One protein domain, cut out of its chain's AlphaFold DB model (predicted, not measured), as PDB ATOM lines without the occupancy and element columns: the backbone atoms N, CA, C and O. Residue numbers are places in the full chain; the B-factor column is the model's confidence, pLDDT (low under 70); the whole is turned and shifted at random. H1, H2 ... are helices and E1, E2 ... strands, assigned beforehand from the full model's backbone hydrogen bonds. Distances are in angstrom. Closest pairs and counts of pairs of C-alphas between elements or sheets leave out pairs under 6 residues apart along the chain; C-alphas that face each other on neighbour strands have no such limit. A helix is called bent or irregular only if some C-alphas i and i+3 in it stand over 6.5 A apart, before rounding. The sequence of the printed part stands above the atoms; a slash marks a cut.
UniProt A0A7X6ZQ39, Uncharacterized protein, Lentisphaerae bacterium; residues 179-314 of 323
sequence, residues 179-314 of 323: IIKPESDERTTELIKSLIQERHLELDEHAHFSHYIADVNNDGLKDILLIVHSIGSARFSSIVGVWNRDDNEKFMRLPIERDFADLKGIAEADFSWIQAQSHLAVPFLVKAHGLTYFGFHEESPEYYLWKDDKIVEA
ATOM      1  N   ILE A 179      38.480 -32.517 -15.477       87.94
ATOM      2  CA  ILE A 179      37.756 -31.262 -15.254       87.94
ATOM      3  C   ILE A 179      37.145 -31.311 -13.855       87.94
ATOM      4  O   ILE A 179      36.338 -32.197 -13.572       87.94
ATOM      5  N   ILE A 180      37.479 -30.339 -13.009       90.81
ATOM      6  CA  ILE A 180      36.822 -30.175 -11.712       90.81
ATOM      7  C   ILE A 180      35.577 -29.323 -11.955       90.81
ATOM      8  O   ILE A 180      35.682 -28.202 -12.448       90.81
ATOM      9  N   LYS A 181      34.391 -29.859 -11.657       89.12
ATOM     10  CA  LYS A 181      33.126 -29.130 -11.825       89.12
ATOM     11  C   LYS A 181      32.853 -28.226 -10.616       89.12
ATOM     12  O   LYS A 181      33.190 -28.628  -9.500       89.12
ATOM     13  N   PRO A 182      32.228 -27.052 -10.810       88.81
ATOM     14  CA  PRO A 182      31.736 -26.268  -9.689       88.81
ATOM     15  C   PRO A 182      30.635 -27.039  -8.954       88.81
ATOM     16  O   PRO A 182      29.877 -27.807  -9.553       88.81
ATOM     17  N   GLU A 183      30.545 -26.835  -7.648       86.44
ATOM     18  CA  GLU A 183      29.467 -27.384  -6.831       86.44
ATOM     19  C   GLU A 183      28.237 -26.458  -6.878       86.44
ATOM     20  O   GLU A 183      28.346 -25.254  -7.103       86.44
ATOM     21  N   SER A 184      27.038 -27.017  -6.691       69.00
ATOM     22  CA  SER A 184      25.778 -26.279  -6.882       69.00
ATOM     23  C   SER A 184      24.701 -26.598  -5.835       69.00
ATOM     24  O   SER A 184      23.513 -26.595  -6.161       69.00
ATOM     25  N   ASP A 185      25.077 -26.949  -4.602       74.12
ATOM     26  CA  ASP A 185      24.103 -27.342  -3.572       74.12
ATOM     27  C   ASP A 185      23.559 -26.159  -2.737       74.12
ATOM     28  O   ASP A 185      24.063 -25.041  -2.777       74.12
ATOM     29  N   GLU A 186      22.476 -26.364  -1.978       69.50
ATOM     30  CA  GLU A 186      21.884 -25.291  -1.157       69.50
ATOM     31  C   GLU A 186      22.794 -24.854   0.007       69.50
ATOM     32  O   GLU A 186      22.797 -23.681   0.380       69.50
ATOM     33  N   ARG A 187      23.604 -25.767   0.563       69.75
ATOM     34  CA  ARG A 187      24.495 -25.491   1.710       69.75
ATOM     35  C   ARG A 187      25.599 -24.511   1.341       69.75
ATOM     36  O   ARG A 187      25.951 -23.625   2.118       69.75
ATOM     37  N   THR A 188      26.077 -24.627   0.114       70.31
ATOM     38  CA  THR A 188      26.969 -23.678  -0.536       70.31
ATOM     39  C   THR A 188      26.429 -22.254  -0.464       70.31
ATOM     40  O   THR A 188      27.177 -21.319  -0.195       70.31
ATOM     41  N   THR A 189      25.126 -22.062  -0.686       72.69
ATOM     42  CA  THR A 189      24.538 -20.718  -0.754       72.69
ATOM     43  C   THR A 189      24.652 -19.993   0.590       72.69
ATOM     44  O   THR A 189      24.889 -18.786   0.625       72.69
ATOM     45  N   GLU A 190      24.514 -20.710   1.708       81.00
ATOM     46  CA  GLU A 190      24.688 -20.150   3.054       81.00
ATOM     47  C   GLU A 190      26.153 -19.811   3.347       81.00
ATOM     48  O   GLU A 190      26.449 -18.726   3.852       81.00
ATOM     49  N   LEU A 191      27.072 -20.701   2.964       81.44
ATOM     50  CA  LEU A 191      28.507 -20.480   3.107       81.44
ATOM     51  C   LEU A 191      28.964 -19.252   2.312       81.44
ATOM     52  O   LEU A 191      29.587 -18.353   2.873       81.44
ATOM     53  N   ILE A 192      28.577 -19.163   1.040       81.00
ATOM     54  CA  ILE A 192      28.870 -18.021   0.169       81.00
ATOM     55  C   ILE A 192      28.349 -16.719   0.786       81.00
ATOM     56  O   ILE A 192      29.094 -15.746   0.885       81.00
ATOM     57  N   LYS A 193      27.102 -16.704   1.283       81.81
ATOM     58  CA  LYS A 193      26.544 -15.535   1.983       81.81
ATOM     59  C   LYS A 193      27.393 -15.128   3.186       81.81
ATOM     60  O   LYS A 193      27.623 -13.934   3.364       81.81
ATOM     61  N   SER A 194      27.872 -16.086   3.983       83.19
ATOM     62  CA  SER A 194      28.711 -15.791   5.152       83.19
ATOM     63  C   SER A 194      30.064 -15.172   4.767       83.19
ATOM     64  O   SER A 194      30.456 -14.161   5.350       83.19
ATOM     65  N   LEU A 195      30.721 -15.695   3.722       81.69
ATOM     66  CA  LEU A 195      32.009 -15.192   3.227       81.69
ATOM     67  C   LEU A 195      31.883 -13.790   2.606       81.69
ATOM     68  O   LEU A 195      32.763 -12.944   2.764       81.69
ATOM     69  N   ILE A 196      30.773 -13.524   1.913       78.31
ATOM     70  CA  ILE A 196      30.476 -12.215   1.318       78.31
ATOM     71  C   ILE A 196      30.183 -11.173   2.406       78.31
ATOM     72  O   ILE A 196      30.698 -10.054   2.334       78.31
ATOM     73  N   GLN A 197      29.374 -11.527   3.413       79.25
ATOM     74  CA  GLN A 197      29.015 -10.626   4.514       79.25
ATOM     75  C   GLN A 197      30.242 -10.155   5.298       79.25
ATOM     76  O   GLN A 197      30.328  -8.971   5.619       79.25
ATOM     77  N   GLU A 198      31.210 -11.042   5.550       74.06
ATOM     78  CA  GLU A 198      32.468 -10.700   6.228       74.06
ATOM     79  C   GLU A 198      33.250  -9.590   5.503       74.06
ATOM     80  O   GLU A 198      33.958  -8.803   6.128       74.06
ATOM     81  N   ARG A 199      33.106  -9.488   4.178       71.44
ATOM     82  CA  ARG A 199      33.855  -8.539   3.346       71.44
ATOM     83  C   ARG A 199      33.117  -7.233   3.077       71.44
ATOM     84  O   ARG A 199      33.679  -6.380   2.395       71.44
ATOM     85  N   HIS A 200      31.887  -7.075   3.574       74.94
ATOM     86  CA  HIS A 200      31.018  -5.950   3.215       74.94
ATOM     87  C   HIS A 200      30.925  -5.743   1.692       74.94
ATOM     88  O   HIS A 200      30.838  -4.611   1.220       74.94
ATOM     89  N   LEU A 201      30.990  -6.831   0.914       71.81
ATOM     90  CA  LEU A 201      30.862  -6.746  -0.536       71.81
ATOM     91  C   LEU A 201      29.417  -6.376  -0.864       71.81
ATOM     92  O   LEU A 201      28.488  -7.116  -0.531       71.81
ATOM     93  N   GLU A 202      29.236  -5.230  -1.515       71.38
ATOM     94  CA  GLU A 202      27.956  -4.874  -2.111       71.38
ATOM     95  C   GLU A 202      27.684  -5.854  -3.249       71.38
ATOM     96  O   GLU A 202      28.396  -5.888  -4.255       71.38
ATOM     97  N   LEU A 203      26.687  -6.711  -3.050       68.19
ATOM     98  CA  LEU A 203      26.252  -7.616  -4.093       68.19
ATOM     99  C   LEU A 203      25.361  -6.869  -5.062       68.19
ATOM    100  O   LEU A 203      24.351  -6.290  -4.664       68.19
ATOM    101  N   ASP A 204      25.706  -6.965  -6.339       70.38
ATOM    102  CA  ASP A 204      24.717  -6.781  -7.383       70.38
ATOM    103  C   ASP A 204      23.606  -7.820  -7.146       70.38
ATOM    104  O   ASP A 204      23.881  -9.018  -7.040       70.38
ATOM    105  N   GLU A 205      22.353  -7.370  -7.027       72.25
ATOM    106  CA  GLU A 205      21.169  -8.220  -6.795       72.25
ATOM    107  C   GLU A 205      20.964  -9.272  -7.897       72.25
ATOM    108  O   GLU A 205      20.187 -10.221  -7.776       72.25
ATOM    109  N   HIS A 206      21.704  -9.089  -8.975       75.12
ATOM    110  CA  HIS A 206      21.705  -9.850 -10.192       75.12
ATOM    111  C   HIS A 206      22.950 -10.747 -10.346       75.12
ATOM    112  O   HIS A 206      23.040 -11.524 -11.295       75.12
ATOM    113  N   ALA A 207      23.915 -10.689  -9.425       76.50
ATOM    114  CA  ALA A 207      25.093 -11.544  -9.470       76.50
ATOM    115  C   ALA A 207      24.741 -13.018  -9.217       76.50
ATOM    116  O   ALA A 207      24.041 -13.365  -8.262       76.50
ATOM    117  N   HIS A 208      25.301 -13.904 -10.040       82.06
ATOM    118  CA  HIS A 208      25.295 -15.343  -9.786       82.06
ATOM    119  C   HIS A 208      26.659 -15.779  -9.263       82.06
ATOM    120  O   HIS A 208      27.683 -15.245  -9.679       82.06
ATOM    121  N   PHE A 209      26.684 -16.771  -8.381       85.12
ATOM    122  CA  PHE A 209      27.922 -17.307  -7.824       85.12
ATOM    123  C   PHE A 209      28.082 -18.771  -8.201       85.12
ATOM    124  O   PHE A 209      27.103 -19.516  -8.240       85.12
ATOM    125  N   SER A 210      29.324 -19.172  -8.436       87.06
ATOM    126  CA  SER A 210      29.736 -20.572  -8.444       87.06
ATOM    127  C   SER A 210      30.938 -20.736  -7.526       87.06
ATOM    128  O   SER A 210      31.689 -19.787  -7.294       87.06
ATOM    129  N   HIS A 211      31.129 -21.931  -6.986       90.44
ATOM    130  CA  HIS A 211      32.322 -22.245  -6.218       90.44
ATOM    131  C   HIS A 211      32.869 -23.615  -6.588       90.44
ATOM    132  O   HIS A 211      32.166 -24.481  -7.107       90.44
ATOM    133  N   TYR A 212      34.145 -23.800  -6.290       92.44
ATOM    134  CA  TYR A 212      34.830 -25.076  -6.412       92.44
ATOM    135  C   TYR A 212      35.360 -25.486  -5.049       92.44
ATOM    136  O   TYR A 212      35.811 -24.631  -4.286       92.44
ATOM    137  N   ILE A 213      35.353 -26.793  -4.786       92.94
ATOM    138  CA  ILE A 213      36.058 -27.396  -3.657       92.94
ATOM    139  C   ILE A 213      37.204 -28.246  -4.208       92.94
ATOM    140  O   ILE A 213      36.986 -29.346  -4.720       92.94
ATOM    141  N   ALA A 214      38.427 -27.732  -4.115       95.00
ATOM    142  CA  ALA A 214      39.629 -28.362  -4.659       95.00
ATOM    143  C   ALA A 214      40.876 -27.897  -3.901       95.00
ATOM    144  O   ALA A 214      40.828 -26.893  -3.210       95.00
ATOM    145  N   ASP A 215      41.982 -28.617  -4.047       96.00
ATOM    146  CA  ASP A 215      43.298 -28.199  -3.551       96.00
ATOM    147  C   ASP A 215      43.884 -27.157  -4.510       96.00
ATOM    148  O   ASP A 215      44.558 -27.516  -5.473       96.00
ATOM    149  N   VAL A 216      43.474 -25.892  -4.362       95.38
ATOM    150  CA  VAL A 216      43.720 -24.828  -5.349       95.38
ATOM    151  C   VAL A 216      45.152 -24.316  -5.240       95.38
ATOM    152  O   VAL A 216      45.758 -24.012  -6.268       95.38
ATOM    153  N   ASN A 217      45.686 -24.229  -4.019       95.38
ATOM    154  CA  ASN A 217      47.070 -23.835  -3.748       95.38
ATOM    155  C   ASN A 217      48.076 -25.008  -3.763       95.38
ATOM    156  O   ASN A 217      49.271 -24.772  -3.587       95.38
ATOM    157  N   ASN A 218      47.613 -26.236  -4.032       95.75
ATOM    158  CA  ASN A 218      48.413 -27.463  -4.111       95.75
ATOM    159  C   ASN A 218      49.181 -27.787  -2.813       95.75
ATOM    160  O   ASN A 218      50.305 -28.293  -2.868       95.75
ATOM    161  N   ASP A 219      48.584 -27.501  -1.652       94.38
ATOM    162  CA  ASP A 219      49.146 -27.794  -0.326       94.38
ATOM    163  C   ASP A 219      48.652 -29.129   0.275       94.38
ATOM    164  O   ASP A 219      49.104 -29.551   1.345       94.38
ATOM    165  N   GLY A 220      47.763 -29.832  -0.434       93.62
ATOM    166  CA  GLY A 220      47.169 -31.101  -0.021       93.62
ATOM    167  C   GLY A 220      45.859 -30.966   0.760       93.62
ATOM    168  O   GLY A 220      45.244 -31.989   1.087       93.62
ATOM    169  N   LEU A 221      45.408 -29.746   1.057       93.19
ATOM    170  CA  LEU A 221      44.131 -29.451   1.701       93.19
ATOM    171  C   LEU A 221      43.087 -29.024   0.664       93.19
ATOM    172  O   LEU A 221      43.381 -28.786  -0.497       93.19
ATOM    173  N   LYS A 222      41.810 -29.010   1.053       93.38
ATOM    174  CA  LYS A 222      40.735 -28.533   0.175       93.38
ATOM    175  C   LYS A 222      40.445 -27.070   0.467       93.38
ATOM    176  O   LYS A 222      40.043 -26.736   1.580       93.38
ATOM    177  N   ASP A 223      40.527 -26.256  -0.569       94.06
ATOM    178  CA  ASP A 223      40.128 -24.860  -0.577       94.06
ATOM    179  C   ASP A 223      38.744 -24.675  -1.199       94.06
ATOM    180  O   ASP A 223      38.224 -25.525  -1.929       94.06
ATOM    181  N   ILE A 224      38.171 -23.504  -0.941       93.00
ATOM    182  CA  ILE A 224      36.984 -22.989  -1.609       93.00
ATOM    183  C   ILE A 224      37.413 -21.849  -2.521       93.00
ATOM    184  O   ILE A 224      37.845 -20.803  -2.041       93.00
ATOM    185  N   LEU A 225      37.239 -22.016  -3.828       92.25
ATOM    186  CA  LEU A 225      37.358 -20.937  -4.808       92.25
ATOM    187  C   LEU A 225      35.964 -20.381  -5.090       92.25
ATOM    188  O   LEU A 225      35.119 -21.125  -5.578       92.25
ATOM    189  N   LEU A 226      35.727 -19.095  -4.825       90.19
ATOM    190  CA  LEU A 226      34.454 -18.430  -5.126       90.19
ATOM    191  C   LEU A 226      34.578 -17.579  -6.387       90.19
ATOM    192  O   LEU A 226      35.460 -16.723  -6.484       90.19
ATOM    193  N   ILE A 227      33.645 -17.760  -7.315       88.50
ATOM    194  CA  ILE A 227      33.527 -16.979  -8.542       88.50
ATOM    195  C   ILE A 227      32.202 -16.230  -8.528       88.50
ATOM    196  O   ILE A 227      31.154 -16.792  -8.210       88.50
ATOM    197  N   VAL A 228      32.251 -14.959  -8.915       85.56
ATOM    198  CA  VAL A 228      31.067 -14.164  -9.232       85.56
ATOM    199  C   VAL A 228      30.927 -14.046 -10.742       85.56
ATOM    200  O   VAL A 228      31.904 -13.792 -11.444       85.56
ATOM    201  N   HIS A 229      29.706 -14.210 -11.233       84.19
ATOM    202  CA  HIS A 229      29.303 -13.998 -12.614       84.19
ATOM    203  C   HIS A 229      28.386 -12.776 -12.654       84.19
ATOM    204  O   HIS A 229      27.288 -12.794 -12.089       84.19
ATOM    205  N   SER A 230      28.828 -11.703 -13.309       76.06
ATOM    206  CA  SER A 230      27.982 -10.534 -13.525       76.06
ATOM    207  C   SER A 230      27.035 -10.778 -14.694       76.06
ATOM    208  O   SER A 230      27.433 -11.262 -15.760       76.06
ATOM    209  N   ILE A 231      25.774 -10.382 -14.529       60.19
ATOM    210  CA  ILE A 231      24.800 -10.379 -15.622       60.19
ATOM    211  C   ILE A 231      24.777  -9.011 -16.313       60.19
ATOM    212  O   ILE A 231      23.771  -8.329 -16.435       60.19
ATOM    213  N   GLY A 232      25.942  -8.585 -16.792       61.72
ATOM    214  CA  GLY A 232      26.069  -7.419 -17.664       61.72
ATOM    215  C   GLY A 232      26.177  -7.816 -19.135       61.72
ATOM    216  O   GLY A 232      26.491  -8.957 -19.472       61.72
ATOM    217  N   SER A 233      26.033  -6.847 -20.043       55.41
ATOM    218  CA  SER A 233      26.331  -7.051 -21.477       55.41
ATOM    219  C   SER A 233      27.779  -7.499 -21.743       55.41
ATOM    220  O   SER A 233      28.060  -8.075 -22.792       55.41
ATOM    221  N   ALA A 234      28.681  -7.259 -20.788       59.97
ATOM    222  CA  ALA A 234      30.072  -7.698 -20.816       59.97
ATOM    223  C   ALA A 234      30.312  -9.076 -20.168       59.97
ATOM    224  O   ALA A 234      31.377  -9.642 -20.382       59.97
ATOM    225  N   ARG A 235      29.333  -9.629 -19.429       67.00
ATOM    226  CA  ARG A 235      29.383 -10.969 -18.804       67.00
ATOM    227  C   ARG A 235      30.709 -11.255 -18.089       67.00
ATOM    228  O   ARG A 235      31.379 -12.247 -18.371       67.00
ATOM    229  N   PHE A 236      31.106 -10.358 -17.192       75.81
ATOM    230  CA  PHE A 236      32.340 -10.538 -16.431       75.81
ATOM    231  C   PHE A 236      32.212 -11.734 -15.499       75.81
ATOM    232  O   PHE A 236      31.177 -11.908 -14.858       75.81
ATOM    233  N   SER A 237      33.279 -12.516 -15.379       82.88
ATOM    234  CA  SER A 237      33.434 -13.427 -14.252       82.88
ATOM    235  C   SER A 237      34.702 -13.061 -13.500       82.88
ATOM    236  O   SER A 237      35.693 -12.631 -14.088       82.88
ATOM    237  N   SER A 238      34.663 -13.134 -12.178       84.50
ATOM    238  CA  SER A 238      35.792 -12.729 -11.341       84.50
ATOM    239  C   SER A 238      35.975 -13.710 -10.207       84.50
ATOM    240  O   SER A 238      34.995 -14.170  -9.618       84.50
ATOM    241  N   ILE A 239      37.230 -14.010  -9.892       88.00
ATOM    242  CA  ILE A 239      37.548 -14.736  -8.670       88.00
ATOM    243  C   ILE A 239      37.353 -13.763  -7.509       88.00
ATOM    244  O   ILE A 239      38.043 -12.751  -7.407       88.00
ATOM    245  N   VAL A 240      36.387 -14.063  -6.642       86.62
ATOM    246  CA  VAL A 240      36.109 -13.279  -5.428       86.62
ATOM    247  C   VAL A 240      37.147 -13.585  -4.352       86.62
ATOM    248  O   VAL A 240      37.452 -12.736  -3.515       86.62
ATOM    249  N   GLY A 241      37.684 -14.801  -4.348       89.06
ATOM    250  CA  GLY A 241      38.760 -15.214  -3.460       89.06
ATOM    251  C   GLY A 241      38.932 -16.725  -3.424       89.06
ATOM    252  O   GLY A 241      38.136 -17.474  -3.998       89.06
ATOM    253  N   VAL A 242      39.971 -17.146  -2.710       92.19
ATOM    254  CA  VAL A 242      40.207 -18.539  -2.332       92.19
ATOM    255  C   VAL A 242      40.289 -18.596  -0.814       92.19
ATOM    256  O   VAL A 242      40.912 -17.724  -0.206       92.19
ATOM    257  N   TRP A 243      39.642 -19.576  -0.194       93.38
ATOM    258  CA  TRP A 243      39.661 -19.777   1.251       93.38
ATOM    259  C   TRP A 243      40.098 -21.192   1.577       93.38
ATOM    260  O   TRP A 243      39.467 -22.148   1.138       93.38
ATOM    261  N   ASN A 244      41.121 -21.299   2.410       93.50
ATOM    262  CA  ASN A 244      41.507 -22.540   3.055       93.50
ATOM    263  C   ASN A 244      40.740 -22.682   4.379       93.50
ATOM    264  O   ASN A 244      40.283 -21.685   4.951       93.50
ATOM    265  N   ARG A 245      40.576 -23.907   4.875       88.69
ATOM    266  CA  ARG A 245      39.986 -24.165   6.190       88.69
ATOM    267  C   ARG A 245      41.088 -24.597   7.155       88.69
ATOM    268  O   ARG A 245      41.725 -25.618   6.928       88.69
ATOM    269  N   ASP A 246      41.266 -23.836   8.233       85.19
ATOM    270  CA  ASP A 246      42.245 -24.165   9.267       85.19
ATOM    271  C   ASP A 246      41.797 -25.349  10.149       85.19
ATOM    272  O   ASP A 246      40.649 -25.802  10.093       85.19
ATOM    273  N   ASP A 247      42.698 -25.821  11.015       84.50
ATOM    274  CA  ASP A 247      42.446 -26.920  11.963       84.50
ATOM    275  C   ASP A 247      41.265 -26.663  12.926       84.50
ATOM    276  O   ASP A 247      40.772 -27.589  13.571       84.50
ATOM    277  N   ASN A 248      40.804 -25.412  13.050       85.81
ATOM    278  CA  ASN A 248      39.677 -25.007  13.891       85.81
ATOM    279  C   ASN A 248      38.389 -24.787  13.084       85.81
ATOM    280  O   ASN A 248      37.454 -24.162  13.590       85.81
ATOM    281  N   GLU A 249      38.331 -25.277  11.842       84.06
ATOM    282  CA  GLU A 249      37.207 -25.110  10.916       84.06
ATOM    283  C   GLU A 249      36.951 -23.649  10.499       84.06
ATOM    284  O   GLU A 249      35.906 -23.340   9.911       84.06
ATOM    285  N   LYS A 250      37.893 -22.738  10.773       87.50
ATOM    286  CA  LYS A 250      37.795 -21.332  10.391       87.50
ATOM    287  C   LYS A 250      38.332 -21.142   8.976       87.50
ATOM    288  O   LYS A 250      39.390 -21.647   8.614       87.50
ATOM    289  N   PHE A 251      37.605 -20.367   8.178       88.44
ATOM    290  CA  PHE A 251      38.039 -20.016   6.832       88.44
ATOM    291  C   PHE A 251      39.096 -18.909   6.866       88.44
ATOM    292  O   PHE A 251      38.897 -17.852   7.466       88.44
ATOM    293  N   MET A 252      40.214 -19.161   6.194       91.06
ATOM    294  CA  MET A 252      41.331 -18.243   6.024       91.06
ATOM    295  C   MET A 252      41.465 -17.915   4.540       91.06
ATOM    296  O   MET A 252      41.688 -18.797   3.714       91.06
ATOM    297  N   ARG A 253      41.304 -16.638   4.186       90.81
ATOM    298  CA  ARG A 253      41.418 -16.190   2.794       90.81
ATOM    299  C   ARG A 253      42.877 -16.235   2.347       90.81
ATOM    300  O   ARG A 253      43.730 -15.618   2.982       90.81
ATOM    301  N   LEU A 254      43.136 -16.907   1.234       92.31
ATOM    302  CA  LEU A 254      44.433 -16.926   0.577       92.31
ATOM    303  C   LEU A 254      44.624 -15.657  -0.279       92.31
ATOM    304  O   LEU A 254      43.647 -15.102  -0.795       92.31
ATOM    305  N   PRO A 255      45.865 -15.174  -0.446       91.50
ATOM    306  CA  PRO A 255      46.170 -13.893  -1.085       91.50
ATOM    307  C   PRO A 255      46.201 -13.975  -2.626       91.50
ATOM    308  O   PRO A 255      47.114 -13.452  -3.256       91.50
ATOM    309  N   ILE A 256      45.191 -14.595  -3.245       89.44
ATOM    310  CA  ILE A 256      45.187 -14.897  -4.689       89.44
ATOM    311  C   ILE A 256      45.409 -13.662  -5.567       89.44
ATOM    312  O   ILE A 256      46.167 -13.718  -6.531       89.44
ATOM    313  N   GLU A 257      44.792 -12.526  -5.239       85.94
ATOM    314  CA  GLU A 257      44.960 -11.319  -6.048       85.94
ATOM    315  C   GLU A 257      46.407 -10.816  -6.012       85.94
ATOM    316  O   GLU A 257      46.883 -10.264  -7.002       85.94
ATOM    317  N   ARG A 258      47.114 -11.041  -4.892       87.62
ATOM    318  CA  ARG A 258      48.478 -10.545  -4.650       87.62
ATOM    319  C   ARG A 258      49.428 -11.357  -5.479       87.62
ATOM    320  O   ARG A 258      50.236 -10.799  -6.206       87.62
ATOM    321  N   ASP A 259      49.222 -12.658  -5.448       90.38
ATOM    322  CA  ASP A 259      50.060 -13.585  -6.170       90.38
ATOM    323  C   ASP A 259      49.850 -13.434  -7.699       90.38
ATOM    324  O   ASP A 259      50.805 -13.562  -8.465       90.38
ATOM    325  N   PHE A 260      48.652 -13.040  -8.166       88.12
ATOM    326  CA  PHE A 260      48.433 -12.609  -9.559       88.12
ATOM    327  C   PHE A 260      49.092 -11.268  -9.905       88.12
ATOM    328  O   PHE A 260      49.639 -11.118 -11.000       88.12
ATOM    329  N   ALA A 261      49.007 -10.278  -9.015       86.38
ATOM    330  CA  ALA A 261      49.645  -8.982  -9.224       86.38
ATOM    331  C   ALA A 261      51.164  -9.139  -9.335       86.38
ATOM    332  O   ALA A 261      51.760  -8.617 -10.278       86.38
ATOM    333  N   ASP A 262      51.758  -9.938  -8.448       89.00
ATOM    334  CA  ASP A 262      53.177 -10.286  -8.463       89.00
ATOM    335  C   ASP A 262      53.567 -10.963  -9.782       89.00
ATOM    336  O   ASP A 262      54.548 -10.564 -10.415       89.00
ATOM    337  N   LEU A 263      52.766 -11.927 -10.257       89.50
ATOM    338  CA  LEU A 263      52.974 -12.587 -11.550       89.50
ATOM    339  C   LEU A 263      52.993 -11.596 -12.724       89.50
ATOM    340  O   LEU A 263      53.775 -11.758 -13.661       89.50
ATOM    341  N   LYS A 264      52.146 -10.562 -12.686       88.00
ATOM    342  CA  LYS A 264      52.064  -9.533 -13.735       88.00
ATOM    343  C   LYS A 264      52.960  -8.314 -13.463       88.00
ATOM    344  O   LYS A 264      52.934  -7.363 -14.242       88.00
ATOM    345  N   GLY A 265      53.772  -8.338 -12.402       89.31
ATOM    346  CA  GLY A 265      54.678  -7.248 -12.033       89.31
ATOM    347  C   GLY A 265      53.968  -5.952 -11.623       89.31
ATOM    348  O   GLY A 265      54.502  -4.867 -11.848       89.31
ATOM    349  N   ILE A 266      52.758  -6.052 -11.066       85.19
ATOM    350  CA  ILE A 266      51.953  -4.913 -10.612       85.19
ATOM    351  C   ILE A 266      52.308  -4.592  -9.154       85.19
ATOM    352  O   ILE A 266      52.401  -5.490  -8.321       85.19
ATOM    353  N   ALA A 267      52.513  -3.313  -8.831       83.50
ATOM    354  CA  ALA A 267      52.913  -2.896  -7.490       83.50
ATOM    355  C   ALA A 267      51.754  -2.976  -6.477       83.50
ATOM    356  O   ALA A 267      50.610  -2.660  -6.791       83.50
ATOM    357  N   GLU A 268      52.065  -3.295  -5.215       77.44
ATOM    358  CA  GLU A 268      51.075  -3.400  -4.125       77.44
ATOM    359  C   GLU A 268      50.314  -2.083  -3.855       77.44
ATOM    360  O   GLU A 268      49.177  -2.085  -3.393       77.44
ATOM    361  N   ALA A 269      50.890  -0.923  -4.180       76.81
ATOM    362  CA  ALA A 269      50.175   0.350  -4.060       76.81
ATOM    363  C   ALA A 269      48.975   0.459  -5.025       76.81
ATOM    364  O   ALA A 269      48.032   1.199  -4.745       76.81
ATOM    365  N   ASP A 270      48.979  -0.308  -6.118       68.00
ATOM    366  CA  ASP A 270      47.921  -0.332  -7.135       68.00
ATOM    367  C   ASP A 270      46.852  -1.403  -6.837       68.00
ATOM    368  O   ASP A 270      45.873  -1.575  -7.566       68.00
ATOM    369  N   PHE A 271      47.019  -2.115  -5.723       62.34
ATOM    370  CA  PHE A 271      46.308  -3.341  -5.391       62.34
ATOM    371  C   PHE A 271      44.837  -3.148  -5.021       62.34
ATOM    372  O   PHE A 271      44.026  -4.057  -5.194       62.34
ATOM    373  N   SER A 272      44.450  -1.944  -4.585       55.78
ATOM    374  CA  SER A 272      43.052  -1.615  -4.267       55.78
ATOM    375  C   SER A 272      42.098  -1.763  -5.460       55.78
ATOM    376  O   SER A 272      40.885  -1.734  -5.269       55.78
ATOM    377  N   TRP A 273      42.633  -1.905  -6.676       52.19
ATOM    378  CA  TRP A 273      41.876  -2.027  -7.922       52.19
ATOM    379  C   TRP A 273      41.858  -3.443  -8.506       52.19
ATOM    380  O   TRP A 273      41.108  -3.695  -9.449       52.19
ATOM    381  N   ILE A 274      42.653  -4.372  -7.971       54.34
ATOM    382  CA  ILE A 274      42.828  -5.696  -8.571       54.34
ATOM    383  C   ILE A 274      41.815  -6.652  -7.954       54.34
ATOM    384  O   ILE A 274      42.094  -7.390  -7.016       54.34
ATOM    385  N   GLN A 275      40.608  -6.658  -8.508       62.81
ATOM    386  CA  GLN A 275      39.876  -7.915  -8.564       62.81
ATOM    387  C   GLN A 275      40.533  -8.745  -9.674       62.81
ATOM    388  O   GLN A 275      40.813  -8.210 -10.749       62.81
ATOM    389  N   ALA A 276      40.792 -10.033  -9.438       60.06
ATOM    390  CA  ALA A 276      41.166 -10.957 -10.508       60.06
ATOM    391  C   ALA A 276      39.930 -11.183 -11.394       60.06
ATOM    392  O   ALA A 276      39.191 -12.165 -11.267       60.06
ATOM    393  N   GLN A 277      39.645 -10.184 -12.225       60.03
ATOM    394  CA  GLN A 277      38.554 -10.182 -13.174       60.03
ATOM    395  C   GLN A 277      39.080 -10.747 -14.477       60.03
ATOM    396  O   GLN A 277      40.104 -10.291 -14.984       60.03
ATOM    397  N   SER A 278      38.342 -11.687 -15.052       56.25
ATOM    398  CA  SER A 278      38.476 -11.918 -16.474       56.25
ATOM    399  C   SER A 278      37.322 -11.256 -17.212       56.25
ATOM    400  O   SER A 278      36.138 -11.408 -16.887       56.25
ATOM    401  N   HIS A 279      37.694 -10.481 -18.224       54.25
ATOM    402  CA  HIS A 279      36.763  -9.966 -19.202       54.25
ATOM    403  C   HIS A 279      36.448 -11.109 -20.181       54.25
ATOM    404  O   HIS A 279      37.304 -11.502 -20.957       54.25
ATOM    405  N   LEU A 280      35.209 -11.613 -20.172       54.56
ATOM    406  CA  LEU A 280      34.696 -12.680 -21.056       54.56
ATOM    407  C   LEU A 280      35.186 -14.114 -20.793       54.56
ATOM    408  O   LEU A 280      34.609 -15.025 -21.394       54.56
ATOM    409  N   ALA A 281      36.140 -14.348 -19.888       70.62
ATOM    410  CA  ALA A 281      36.467 -15.703 -19.462       70.62
ATOM    411  C   ALA A 281      35.747 -16.107 -18.184       70.62
ATOM    412  O   ALA A 281      35.675 -15.355 -17.214       70.62
ATOM    413  N   VAL A 282      35.282 -17.352 -18.162       78.44
ATOM    414  CA  VAL A 282      34.816 -18.001 -16.940       78.44
ATOM    415  C   VAL A 282      36.008 -18.736 -16.334       78.44
ATOM    416  O   VAL A 282      36.563 -19.600 -17.022       78.44
ATOM    417  N   PRO A 283      36.437 -18.403 -15.101       87.19
ATOM    418  CA  PRO A 283      37.488 -19.161 -14.448       87.19
ATOM    419  C   PRO A 283      37.025 -20.596 -14.198       87.19
ATOM    420  O   PRO A 283      35.856 -20.853 -13.889       87.19
ATOM    421  N   PHE A 284      37.948 -21.535 -14.345       89.81
ATOM    422  CA  PHE A 284      37.669 -22.955 -14.223       89.81
ATOM    423  C   PHE A 284      38.831 -23.726 -13.629       89.81
ATOM    424  O   PHE A 284      39.957 -23.248 -13.656       89.81
ATOM    425  N   LEU A 285      38.566 -24.933 -13.130       92.38
ATOM    426  CA  LEU A 285      39.588 -25.792 -12.545       92.38
ATOM    427  C   LEU A 285      39.776 -27.084 -13.346       92.38
ATOM    428  O   LEU A 285      38.815 -27.729 -13.773       92.38
ATOM    429  N   VAL A 286      41.033 -27.492 -13.509       92.06
ATOM    430  CA  VAL A 286      41.404 -28.813 -14.023       92.06
ATOM    431  C   VAL A 286      42.467 -29.445 -13.137       92.06
ATOM    432  O   VAL A 286      43.308 -28.751 -12.572       92.06
ATOM    433  N   LYS A 287      42.464 -30.772 -13.056       93.31
ATOM    434  CA  LYS A 287      43.507 -31.555 -12.406       93.31
ATOM    435  C   LYS A 287      44.346 -32.283 -13.447       93.31
ATOM    436  O   LYS A 287      43.812 -32.947 -14.336       93.31
ATOM    437  N   ALA A 288      45.662 -32.165 -13.341       90.50
ATOM    438  CA  ALA A 288      46.617 -32.840 -14.213       90.50
ATOM    439  C   ALA A 288      47.888 -33.154 -13.429       90.50
ATOM    440  O   ALA A 288      48.351 -32.334 -12.644       90.50
ATOM    441  N   HIS A 289      48.452 -34.350 -13.615       90.38
ATOM    442  CA  HIS A 289      49.683 -34.760 -12.921       90.38
ATOM    443  C   HIS A 289      49.620 -34.603 -11.385       90.38
ATOM    444  O   HIS A 289      50.611 -34.278 -10.746       90.38
ATOM    445  N   GLY A 290      48.439 -34.811 -10.792       92.50
ATOM    446  CA  GLY A 290      48.216 -34.667  -9.349       92.50
ATOM    447  C   GLY A 290      47.981 -33.234  -8.865       92.50
ATOM    448  O   GLY A 290      47.487 -33.082  -7.754       92.50
ATOM    449  N   LEU A 291      48.228 -32.227  -9.704       94.88
ATOM    450  CA  LEU A 291      48.112 -30.807  -9.376       94.88
ATOM    451  C   LEU A 291      46.810 -30.204  -9.912       94.88
ATOM    452  O   LEU A 291      46.324 -30.595 -10.980       94.88
ATOM    453  N   THR A 292      46.271 -29.231  -9.188       95.88
ATOM    454  CA  THR A 292      45.145 -28.396  -9.603       95.88
ATOM    455  C   THR A 292      45.661 -27.141 -10.293       95.88
ATOM    456  O   THR A 292      46.492 -26.408  -9.762       95.88
ATOM    457  N   TYR A 293      45.109 -26.873 -11.469       92.94
ATOM    458  CA  TYR A 293      45.336 -25.667 -12.245       92.94
ATOM    459  C   TYR A 293      44.020 -24.909 -12.316       92.94
ATOM    460  O   TYR A 293      42.974 -25.518 -12.568       92.94
ATOM    461  N   PHE A 294      44.065 -23.589 -12.165       90.69
ATOM    462  CA  PHE A 294      42.954 -22.744 -12.586       90.69
ATOM    463  C   PHE A 294      43.257 -22.165 -13.959       90.69
ATOM    464  O   PHE A 294      44.378 -21.759 -14.261       90.69
ATOM    465  N   GLY A 295      42.246 -22.165 -14.813       87.44
ATOM    466  CA  GLY A 295      42.315 -21.594 -16.137       87.44
ATOM    467  C   GLY A 295      41.293 -20.492 -16.323       87.44
ATOM    468  O   GLY A 295      40.262 -20.453 -15.651       87.44
ATOM    469  N   PHE A 296      41.580 -19.610 -17.268       85.06
ATOM    470  CA  PHE A 296      40.635 -18.622 -17.760       85.06
ATOM    471  C   PHE A 296      40.353 -18.952 -19.218       85.06
ATOM    472  O   PHE A 296      41.259 -19.071 -20.043       85.06
ATOM    473  N   HIS A 297      39.079 -19.174 -19.531       69.69
ATOM    474  CA  HIS A 297      38.662 -19.385 -20.908       69.69
ATOM    475  C   HIS A 297      38.649 -18.096 -21.740       69.69
ATOM    476  O   HIS A 297      37.637 -17.403 -21.802       69.69
ATOM    477  N   GLU A 298      39.704 -17.871 -22.511       61.09
ATOM    478  CA  GLU A 298      39.612 -17.079 -23.742       61.09
ATOM    479  C   GLU A 298      39.758 -18.006 -24.964       61.09
ATOM    480  O   GLU A 298      39.807 -19.231 -24.800       61.09
ATOM    481  N   GLU A 299      39.739 -17.481 -26.198       54.09
ATOM    482  CA  GLU A 299      39.838 -18.273 -27.448       54.09
ATOM    483  C   GLU A 299      40.979 -19.313 -27.425       54.09
ATOM    484  O   GLU A 299      40.902 -20.338 -28.102       54.09
ATOM    485  N   SER A 300      41.999 -19.088 -26.590       65.75
ATOM    486  CA  SER A 300      42.927 -20.100 -26.081       65.75
ATOM    487  C   SER A 300      42.921 -20.083 -24.544       65.75
ATOM    488  O   SER A 300      43.055 -19.005 -23.969       65.75
ATOM    489  N   PRO A 301      42.763 -21.232 -23.859       74.31
ATOM    490  CA  PRO A 301      42.754 -21.254 -22.401       74.31
ATOM    491  C   PRO A 301      44.143 -20.928 -21.846       74.31
ATOM    492  O   PRO A 301      45.122 -21.615 -22.149       74.31
ATOM    493  N   GLU A 302      44.204 -19.904 -21.002       85.19
ATOM    494  CA  GLU A 302      45.361 -19.638 -20.157       85.19
ATOM    495  C   GLU A 302      45.248 -20.473 -18.888       85.19
ATOM    496  O   GLU A 302      44.156 -20.614 -18.337       85.19
ATOM    497  N   TYR A 303      46.371 -21.017 -18.430       89.19
ATOM    498  CA  TYR A 303      46.430 -21.852 -17.240       89.19
ATOM    499  C   TYR A 303      47.482 -21.336 -16.280       89.19
ATOM    500  O   TYR A 303      48.571 -20.909 -16.672       89.19
ATOM    501  N   TYR A 304      47.142 -21.450 -15.010       92.56
ATOM    502  CA  TYR A 304      47.940 -20.978 -13.910       92.56
ATOM    503  C   TYR A 304      47.993 -22.073 -12.845       92.56
ATOM    504  O   TYR A 304      47.024 -22.806 -12.622       92.56
ATOM    505  N   LEU A 305      49.151 -22.187 -12.209       94.69
ATOM    506  CA  LEU A 305      49.416 -23.111 -11.119       94.69
ATOM    507  C   LEU A 305      49.816 -22.294  -9.899       94.69
ATOM    508  O   LEU A 305      50.711 -21.453  -9.985       94.69
ATOM    509  N   TRP A 306      49.173 -22.554  -8.768       95.75
ATOM    510  CA  TRP A 306      49.615 -22.020  -7.488       95.75
ATOM    511  C   TRP A 306      50.524 -23.050  -6.828       95.75
ATOM    512  O   TRP A 306      50.099 -24.176  -6.577       95.75
ATOM    513  N   LYS A 307      51.794 -22.691  -6.645       91.31
ATOM    514  CA  LYS A 307      52.847 -23.545  -6.093       91.31
ATOM    515  C   LYS A 307      53.822 -22.687  -5.287       91.31
ATOM    516  O   LYS A 307      54.187 -21.600  -5.729       91.31
ATOM    517  N   ASP A 308      54.254 -23.186  -4.130       89.88
ATOM    518  CA  ASP A 308      55.260 -22.541  -3.271       89.88
ATOM    519  C   ASP A 308      54.913 -21.073  -2.938       89.88
ATOM    520  O   ASP A 308      55.728 -20.165  -3.119       89.88
ATOM    521  N   ASP A 309      53.669 -20.838  -2.498       89.06
ATOM    522  CA  ASP A 309      53.114 -19.517  -2.155       89.06
ATOM    523  C   ASP A 309      53.096 -18.496  -3.310       89.06
ATOM    524  O   ASP A 309      53.064 -17.286  -3.078       89.06
ATOM    525  N   LYS A 310      53.136 -18.960  -4.566       93.06
ATOM    526  CA  LYS A 310      53.091 -18.100  -5.757       93.06
ATOM    527  C   LYS A 310      52.225 -18.684  -6.857       93.06
ATOM    528  O   LYS A 310      52.111 -19.896  -7.001       93.06
ATOM    529  N   ILE A 311      51.683 -17.807  -7.694       94.00
ATOM    530  CA  ILE A 311      50.990 -18.192  -8.922       94.00
ATOM    531  C   ILE A 311      51.951 -18.042 -10.098       94.00
ATOM    532  O   ILE A 311      52.591 -17.004 -10.265       94.00
ATOM    533  N   VAL A 312      52.041 -19.079 -10.925       93.81
ATOM    534  CA  VAL A 312      52.844 -19.100 -12.151       93.81
ATOM    535  C   VAL A 312      51.983 -19.498 -13.344       93.81
ATOM    536  O   VAL A 312      51.043 -20.279 -13.206       93.81
ATOM    537  N   GLU A 313      52.303 -18.983 -14.531       91.62
ATOM    538  CA  GLU A 313      51.729 -19.492 -15.782       91.62
ATOM    539  C   GLU A 313      52.258 -20.909 -16.032       91.62
ATOM    540  O   GLU A 313      53.469 -21.133 -16.065       91.62
ATOM    541  N   ALA A 314      51.360 -21.883 -16.185       89.88
ATOM    542  CA  ALA A 314      51.740 -23.283 -16.341       89.88
ATOM    543  C   ALA A 314      50.709 -24.035 -17.175       89.88
ATOM    544  O   ALA A 314      49.529 -24.062 -16.839       89.88
TER     545      ALA A 314
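AT A GLANCE: This is residues 179 to 314 of the 323 residues of an uncharacterized protein of Lentisphaerae bacterium (UniProt A0A7X6ZQ39). Two strongly twisted sheets stand partly face to face as a sandwich, E1 to E5 in one and E6 to E9 in the other. H1 crosses the first sheet's face away from the second, while H2 packs on E9 and near E3 and E5 at one side of the sandwich, with the small H3 beyond it. The printed part has 136 residues with three named helices and nine named strands, in the order H1 E1 E2 E3 E4 H2 H3 E5 E6 E7 E8 E9, mixed in class. The first sheet branches at E3, the second runs E6 E7 E8 E9, and both are antiparallel. The whole is compact, with a radius of gyration of the C-alphas of 14.5 A, and rounded, spanning 38 by 35 by 33 A.

HOW THE PARTS SIT: Begin at E3, residues 237 to 245: E2, residues 223 to 229, lies on one side of it, and E4, residues 251 to 254, and E5, residues 276 to 278, on the other side. E1, residues 208 to 214, is an edge strand beside E2. E1 E2 E3 E4 form a meander, each strand the antiparallel neighbour of the one before. Look for N 210 and O 227 at 3.0 A, N 226 and O 241 at 3.0 A, N 252 and O 244 at 2.8 A, and N 239 and O 276 at 3.0 A, within hydrogen-bond range. E6, residues 283 to 288, E7, 291 to 297, E8, 301 to 307, and E9, 310 to 313, form another meander, with N 286 and O 293, N 304 and O 294, and N 312 and O 305 each at 2.9 A. In this sandwich the facing parts are 11.4 A centre to centre. H1, residues 186 to 198, is on the branched sheet at a height of 9.5 A, across the strands at 78 degrees to E1 on the local plane; its closest C-alphas to E2 are Ile 192 and Leu 226, 7.7 A. H2, residues 256 to 263, is on the opposite face, and also on the other sheet, over E9; the closest C-alphas, Asp 259 and Ile 311, are 5.4 A apart. H2 touches H3, residues 268 to 273, at a steep tilt of 52 degrees, opposite ways, closest at C-alphas 258 and 271, 7.6 A. Every O i to N i+4 pair is within range in H2, 8 of 9 in H1 and 0 of 2 in H3, where 2 of 3 O i to N i+3 pairs are.

IN THESE COORDINATES: Find C-alpha 186 at (21.884, -25.291, -1.157); H1 runs 19.5 A from there. E3 spans 24.0 A from C-alpha 237 at (33.434, -13.427, -14.252). E1 spans 20.0 A, E2 19.5 A, E8 19.3 A, E7 18.8 A and E6 16.4 A. H3 is irregular, with C-alphas 269 and 272 7.4 A apart. E9 ends at C-alpha 313, (51.729, -19.492, -15.782).

THE WHOLE: The two farthest C-alphas, of Ser 233 and Asp 247, are 42.1 A apart. The printed part has no cut and no long link. Mean pLDDT of the printed part is 82.2; look for values under 70 at residues 184, 186 to 187, 203, 231 to 235, 270 to 280 and 297 to 300.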